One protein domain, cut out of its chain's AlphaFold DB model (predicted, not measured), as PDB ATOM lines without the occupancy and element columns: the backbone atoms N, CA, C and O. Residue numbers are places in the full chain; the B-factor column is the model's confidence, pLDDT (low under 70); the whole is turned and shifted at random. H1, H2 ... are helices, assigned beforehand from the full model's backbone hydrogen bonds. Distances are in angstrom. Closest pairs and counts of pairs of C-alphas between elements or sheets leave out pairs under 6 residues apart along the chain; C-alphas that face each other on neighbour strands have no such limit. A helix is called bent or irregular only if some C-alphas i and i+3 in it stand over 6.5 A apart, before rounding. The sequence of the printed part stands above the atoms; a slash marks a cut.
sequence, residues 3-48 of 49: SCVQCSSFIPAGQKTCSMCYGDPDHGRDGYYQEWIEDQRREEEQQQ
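This is residues 3 to 48 of the 49 residues of an uncharacterized protein of marine sediment metagenome (UniProt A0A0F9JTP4). A small looped head, residues 3 to 31, holds one short helix, H1, and a single longer helix, H2, sticks out from it as a straight arm. Residues 38 to 48, of which 38 to 46 belong to H2, stand free, and this arm makes much of the length. The printed part has 46 residues with two named helices, H1 then H2, and no named strand; the class is all helix, though under half of the residues, 19 of 46, are in named elements. The whole is loose, with a radius of gyration of the C-alphas of 12.2 A, and spans 38 by 17 by 15 A.

Residues 3 to 18 have no named element, and their C-alphas lie 7 to 15 A from the mean of all C-alphas. H1, residues 19 to 22, follows them. A short link of 9 residues joins H1 to H2, residues 32 to 46. The two helices are close but not clearly touching, with 2 pairs of C-alphas within 8 A; the closest C-alphas, those of Ser 19 and Tyr 33, are 6.6 A apart. Their centres are 17.0 A apart. In H2 every O i to N i+4 pair is within hydrogen-bond range; H1 is too short for such a pair, and its one O i to N i+3 pair is not within range.

The printed part begins with C-alpha 3 at (33.186, 7.075, -50.210). H1 runs from Ser 19, C-alpha at (24.469, 6.924, -41.683), to Tyr 22. H2 runs from Tyr 32 to Gln 46, 21.2 A from first to last C-alpha, and ends with C-alpha 46 at (0.112, 4.951, -49.759). Neither helix is bent.

The C-alphas of Gly 14 and Gln 48, the two farthest apart, are 39.5 A apart. Without residues 38 to 48 the body has 35 residues and spans 22 by 17 by 12 A. The printed part has no cut and no long link between its helices. The mean pLDDT of the printed part is 83.8, and residue 48 is under 70.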
ATOM      1  N   SER A   3      33.785   8.402 -50.396       90.75
ATOM      2  CA  SER A   3      33.186   7.075 -50.210       90.75
ATOM      3  C   SER A   3      33.292   6.652 -48.751       90.75
ATOM      4  O   SER A   3      34.303   6.903 -48.094       90.75
ATOM      5  N   CYS A   4      32.248   6.001 -48.247       90.75
ATOM      6  CA  CYS A   4      32.216   5.419 -46.919       90.75
ATOM      7  C   CYS A   4      33.342   4.397 -46.758       90.75
ATOM      8  O   CYS A   4      33.460   3.472 -47.554       90.75
ATOM      9  N   VAL A   5      34.125   4.506 -45.687       93.50
ATOM     10  CA  VAL A   5      35.238   3.577 -45.430       93.50
ATOM     11  C   VAL A   5      34.794   2.162 -45.047       93.50
ATOM     12  O   VAL A   5      35.635   1.273 -44.985       93.50
ATOM     13  N   GLN A   6      33.503   1.942 -44.767       93.81
ATOM     14  CA  GLN A   6      32.970   0.626 -44.398       93.81
ATOM     15  C   GLN A   6      32.255  -0.082 -45.550       93.81
ATOM     16  O   GLN A   6      32.567  -1.232 -45.834       93.81
ATOM     17  N   CYS A   7      31.327   0.593 -46.232       92.81
ATOM     18  CA  CYS A   7      30.539  -0.013 -47.313       92.81
ATOM     19  C   CYS A   7      30.863   0.530 -48.709       92.81
ATOM     20  O   CYS A   7      30.259   0.095 -49.682       92.81
ATOM     21  N   SER A   8      31.786   1.489 -48.834       92.00
ATOM     22  CA  SER A   8      32.112   2.189 -50.091       92.00
ATOM     23  C   SER A   8      30.969   2.995 -50.723       92.00
ATOM     24  O   SER A   8      31.169   3.582 -51.787       92.00
ATOM     25  N   SER A   9      29.806   3.102 -50.065       87.69
ATOM     26  CA  SER A   9      28.711   3.966 -50.518       87.69
ATOM     27  C   SER A   9      29.155   5.418 -50.611       87.69
ATOM     28  O   SER A   9      29.993   5.890 -49.842       87.69
ATOM     29  N   PHE A  10      28.575   6.136 -51.558       87.12
ATOM     30  CA  PHE A  10      28.873   7.537 -51.786       87.12
ATOM     31  C   PHE A  10      28.335   8.410 -50.643       87.12
ATOM     32  O   PHE A  10      27.195   8.238 -50.229       87.12
ATOM     33  N   ILE A  11      29.164   9.317 -50.124       86.81
ATOM     34  CA  ILE A  11      28.846  10.205 -48.998       86.81
ATOM     35  C   ILE A  11      29.379  11.631 -49.238       86.81
ATOM     36  O   ILE A  11      30.309  11.839 -50.030       86.81
ATOM     37  N   PRO A  12      28.843  12.655 -48.559       83.31
ATOM     38  CA  PRO A  12      29.330  14.023 -48.670       83.31
ATOM     39  C   PRO A  12      30.788  14.178 -48.264       83.31
ATOM     40  O   PRO A  12      31.344  13.433 -47.454       83.31
ATOM     41  N   ALA A  13      31.423  15.205 -48.829       77.69
ATOM     42  CA  ALA A  13      32.773  15.568 -48.430       77.69
ATOM     43  C   ALA A  13      32.795  15.975 -46.944       77.69
ATOM     44  O   ALA A  13      31.936  16.721 -46.482       77.69
ATOM     45  N   GLY A  14      33.792  15.487 -46.199       81.06
ATOM     46  CA  GLY A  14      33.919  15.732 -44.759       81.06
ATOM     47  C   GLY A  14      33.291  14.656 -43.866       81.06
ATOM     48  O   GLY A  14      33.468  14.716 -42.651       81.06
ATOM     49  N   GLN A  15      32.631  13.649 -44.442       84.88
ATOM     50  CA  GLN A  15      32.230  12.425 -43.746       84.88
ATOM     51  C   GLN A  15      33.163  11.266 -44.116       84.88
ATOM     52  O   GLN A  15      33.703  11.212 -45.219       84.88
ATOM     53  N   LYS A  16      33.363  10.336 -43.176       88.88
ATOM     54  CA  LYS A  16      34.133   9.096 -43.401       88.88
ATOM     55  C   LYS A  16      33.241   7.857 -43.446       88.88
ATOM     56  O   LYS A  16      33.547   6.903 -44.152       88.88
ATOM     57  N   THR A  17      32.143   7.872 -42.698       90.06
ATOM     58  CA  THR A  17      31.162   6.787 -42.594       90.06
ATOM     59  C   THR A  17      29.779   7.301 -42.991       90.06
ATOM     60  O   THR A  17      29.470   8.462 -42.722       90.06
ATOM     61  N   CYS A  18      28.972   6.463 -43.648       88.94
ATOM     62  CA  CYS A  18      27.573   6.775 -43.944       88.94
ATOM     63  C   CYS A  18      26.697   6.512 -42.714       88.94
ATOM     64  O   CYS A  18      27.095   5.767 -41.814       88.94
ATOM     65  N   SER A  19      25.499   7.087 -42.715       87.12
ATOM     66  CA  SER A  19      24.469   6.924 -41.683       87.12
ATOM     67  C   SER A  19      24.137   5.448 -41.424       87.12
ATOM     68  O   SER A  19      24.032   5.043 -40.272       87.12
ATOM     69  N   MET A  20      24.107   4.599 -42.468       85.69
ATOM     70  CA  MET A  20      23.899   3.144 -42.314       85.69
ATOM     71  C   MET A  20      24.973   2.460 -41.480       85.69
ATOM     72  O   MET A  20      24.668   1.766 -40.520       85.69
ATOM     73  N   CYS A  21      26.235   2.600 -41.891       89.94
ATOM     74  CA  CYS A  21      27.347   1.907 -41.249       89.94
ATOM     75  C   CYS A  21      27.623   2.471 -39.860       89.94
ATOM     76  O   CYS A  21      28.185   1.780 -39.016       89.94
ATOM     77  N   TYR A  22      27.262   3.735 -39.639       90.25
ATOM     78  CA  TYR A  22      27.333   4.347 -38.327       90.25
ATOM     79  C   TYR A  22      26.145   3.953 -37.430       90.25
ATOM     80  O   TYR A  22      26.306   3.897 -36.216       90.25
ATOM     81  N   GLY A  23      24.991   3.612 -38.013       86.44
ATOM     82  CA  GLY A  23      23.780   3.223 -37.286       86.44
ATOM     83  C   GLY A  23      22.964   4.403 -36.753       86.44
ATOM     84  O   GLY A  23      22.182   4.221 -35.827       86.44
ATOM     85  N   ASP A  24      23.145   5.598 -37.319       86.19
ATOM     86  CA  ASP A  24      22.435   6.818 -36.925       86.19
ATOM     87  C   ASP A  24      21.928   7.535 -38.187       86.19
ATOM     88  O   ASP A  24      22.751   7.966 -39.002       86.19
ATOM     89  N   PRO A  25      20.603   7.661 -38.378       82.12
ATOM     90  CA  PRO A  25      20.014   8.406 -39.488       82.12
ATOM     91  C   PRO A  25      20.430   9.879 -39.554       82.12
ATOM     92  O   PRO A  25      20.502  10.434 -40.651       82.12
ATOM     93  N   ASP A  26      20.742  10.490 -38.409       82.94
ATOM     94  CA  ASP A  26      21.149  11.894 -38.308       82.94
ATOM     95  C   ASP A  26      22.664  12.071 -38.501       82.94
ATOM     96  O   ASP A  26      23.178  13.193 -38.574       82.94
ATOM     97  N   HIS A  27      23.417  10.971 -38.628       84.44
ATOM     98  CA  HIS A  27      24.849  11.033 -38.885       84.44
ATOM     99  C   HIS A  27      25.122  11.441 -40.326       84.44
ATOM    100  O   HIS A  27      25.082  10.630 -41.253       84.44
ATOM    101  N   GLY A  28      25.484  12.704 -40.506       79.00
ATOM    102  CA  GLY A  28      25.968  13.223 -41.771       79.00
ATOM    103  C   GLY A  28      25.620  14.677 -42.014       79.00
ATOM    104  O   GLY A  28      25.264  15.402 -41.094       79.00
ATOM    105  N   ARG A  29      25.803  15.134 -43.256       75.50
ATOM    106  CA  ARG A  29      25.420  16.489 -43.694       75.50
ATOM    107  C   ARG A  29      24.613  16.504 -44.989       75.50
ATOM    108  O   ARG A  29      24.263  17.582 -45.453       75.50
ATOM    109  N   ASP A  30      24.380  15.348 -45.602       73.69
ATOM    110  CA  ASP A  30      23.566  15.204 -46.811       73.69
ATOM    111  C   ASP A  30      22.076  15.154 -46.528       73.69
ATOM    112  O   ASP A  30      21.309  15.484 -47.421       73.69
ATOM    113  N   GLY A  31      21.662  14.668 -45.355       74.56
ATOM    114  CA  GLY A  31      20.253  14.343 -45.120       74.56
ATOM    115  C   GLY A  31      19.735  13.214 -46.022       74.56
ATOM    116  O   GLY A  31      18.558  12.894 -45.957       74.56
ATOM    117  N   TYR A  32      20.596  12.562 -46.818       73.75
ATOM    118  CA  TYR A  32      20.221  11.503 -47.764       73.75
ATOM    119  C   TYR A  32      19.460  10.366 -47.078       73.75
ATOM    120  O   TYR A  32      18.471   9.855 -47.594       73.75
ATOM    121  N   TYR A  33      19.907   9.989 -45.879       75.69
ATOM    122  CA  TYR A  33      19.245   8.946 -45.109       75.69
ATOM    123  C   TYR A  33      17.925   9.402 -44.487       75.69
ATOM    124  O   TYR A  33      16.994   8.605 -44.409       75.69
ATOM    125  N   GLN A  34      17.823  10.672 -44.086       80.81
ATOM    126  CA  GLN A  34      16.555  11.249 -43.636       80.81
ATOM    127  C   GLN A  34      15.543  11.269 -44.787       80.81
ATOM    128  O   GLN A  34      14.420  10.811 -44.608       80.81
ATOM    129  N   GLU A  35      15.964  11.696 -45.979       82.56
ATOM    130  CA  GLU A  35      15.125  11.712 -47.180       82.56
ATOM    131  C   GLU A  35      14.645  10.304 -47.552       82.56
ATOM    132  O   GLU A  35      13.457  10.106 -47.787       82.56
ATOM    133  N   TRP A  36      15.529   9.300 -47.516       80.94
ATOM    134  CA  TRP A  36      15.148   7.904 -47.754       80.94
ATOM    135  C   TRP A  36      14.132   7.376 -46.723       80.94
ATOM    136  O   TRP A  36      13.185   6.688 -47.096       80.94
ATOM    137  N   ILE A  37      14.286   7.714 -45.435       82.94
ATOM    138  CA  ILE A  37      13.327   7.328 -44.382       82.94
ATOM    139  C   ILE A  37      11.965   7.996 -44.603       82.94
ATOM    140  O   ILE A  37      10.928   7.351 -44.443       82.94
ATOM    141  N   GLU A  38      11.956   9.283 -44.950       86.81
ATOM    142  CA  GLU A  38      10.722  10.004 -45.267       86.81
ATOM    143  C   GLU A  38      10.017   9.413 -46.490       86.81
ATOM    144  O   GLU A  38       8.788   9.325 -46.507       86.81
ATOM    145  N   ASP A  39      10.779   8.986 -47.495       86.88
ATOM    146  CA  ASP A  39      10.244   8.360 -48.700       86.88
ATOM    147  C   ASP A  39       9.624   6.988 -48.411       86.88
ATOM    148  O   ASP A  39       8.473   6.749 -48.767       86.88
ATOM    149  N   GLN A  40      10.314   6.133 -47.648       84.38
ATOM    150  CA  GLN A  40       9.754   4.856 -47.186       84.38
ATOM    151  C   GLN A  40       8.465   5.047 -46.380       84.38
ATOM    152  O   GLN A  40       7.490   4.330 -46.595       84.38
ATOM    153  N   ARG A  41       8.412   6.056 -45.499       87.00
ATOM    154  CA  ARG A  41       7.192   6.362 -44.741       87.00
ATOM    155  C   ARG A  41       6.038   6.778 -45.664       87.00
ATOM    156  O   ARG A  41       4.912   6.339 -45.457       87.00
ATOM    157  N   ARG A  42       6.313   7.575 -46.703       87.69
ATOM    158  CA  ARG A  42       5.306   7.950 -47.713       87.69
ATOM    159  C   ARG A  42       4.793   6.746 -48.504       87.69
ATOM    160  O   ARG A  42       3.601   6.687 -48.794       87.69
ATOM    161  N   GLU A  43       5.666   5.808 -48.864       85.69
ATOM    162  CA  GLU A  43       5.276   4.584 -49.577       85.69
ATOM    163  C   GLU A  43       4.405   3.661 -48.710       85.69
ATOM    164  O   GLU A  43       3.426   3.100 -49.207       85.69
ATOM    165  N   GLU A  44       4.725   3.521 -47.421       82.69
ATOM    166  CA  GLU A  44       3.930   2.736 -46.467       82.69
ATOM    167  C   GLU A  44       2.530   3.327 -46.254       82.69
ATOM    168  O   GLU A  44       1.551   2.582 -46.204       82.69
ATOM    169  N   GLU A  45       2.422   4.655 -46.174       80.50
ATOM    170  CA  GLU A  45       1.140   5.361 -46.051       80.50
ATOM    171  C   GLU A  45       0.261   5.183 -47.301       80.50
ATOM    172  O   GLU A  45      -0.950   5.024 -47.178       80.50
ATOM    173  N   GLN A  46       0.852   5.144 -48.502       76.94
ATOM    174  CA  GLN A  46       0.112   4.951 -49.759       76.94
ATOM    175  C   GLN A  46      -0.366   3.512 -49.991       76.94
ATOM    176  O   GLN A  46      -1.293   3.303 -50.768       76.94
ATOM    177  N   GLN A  47       0.248   2.513 -49.354       70.06
ATOM    178  CA  GLN A  47      -0.157   1.105 -49.488       70.06
ATOM    179  C   GLN A  47      -1.309   0.703 -48.549       70.06
ATOM    180  O   GLN A  47      -1.761  -0.441 -48.606       70.06
ATOM    181  N   GLN A  48      -1.771   1.607 -47.677       60.97
ATOM    182  CA  GLN A  48      -2.846   1.351 -46.706       60.97
ATOM    183  C   GLN A  48      -4.221   1.943 -47.094       60.97
ATOM    184  O   GLN A  48      -5.153   1.815 -46.297       60.97
TER     185      GLN A  48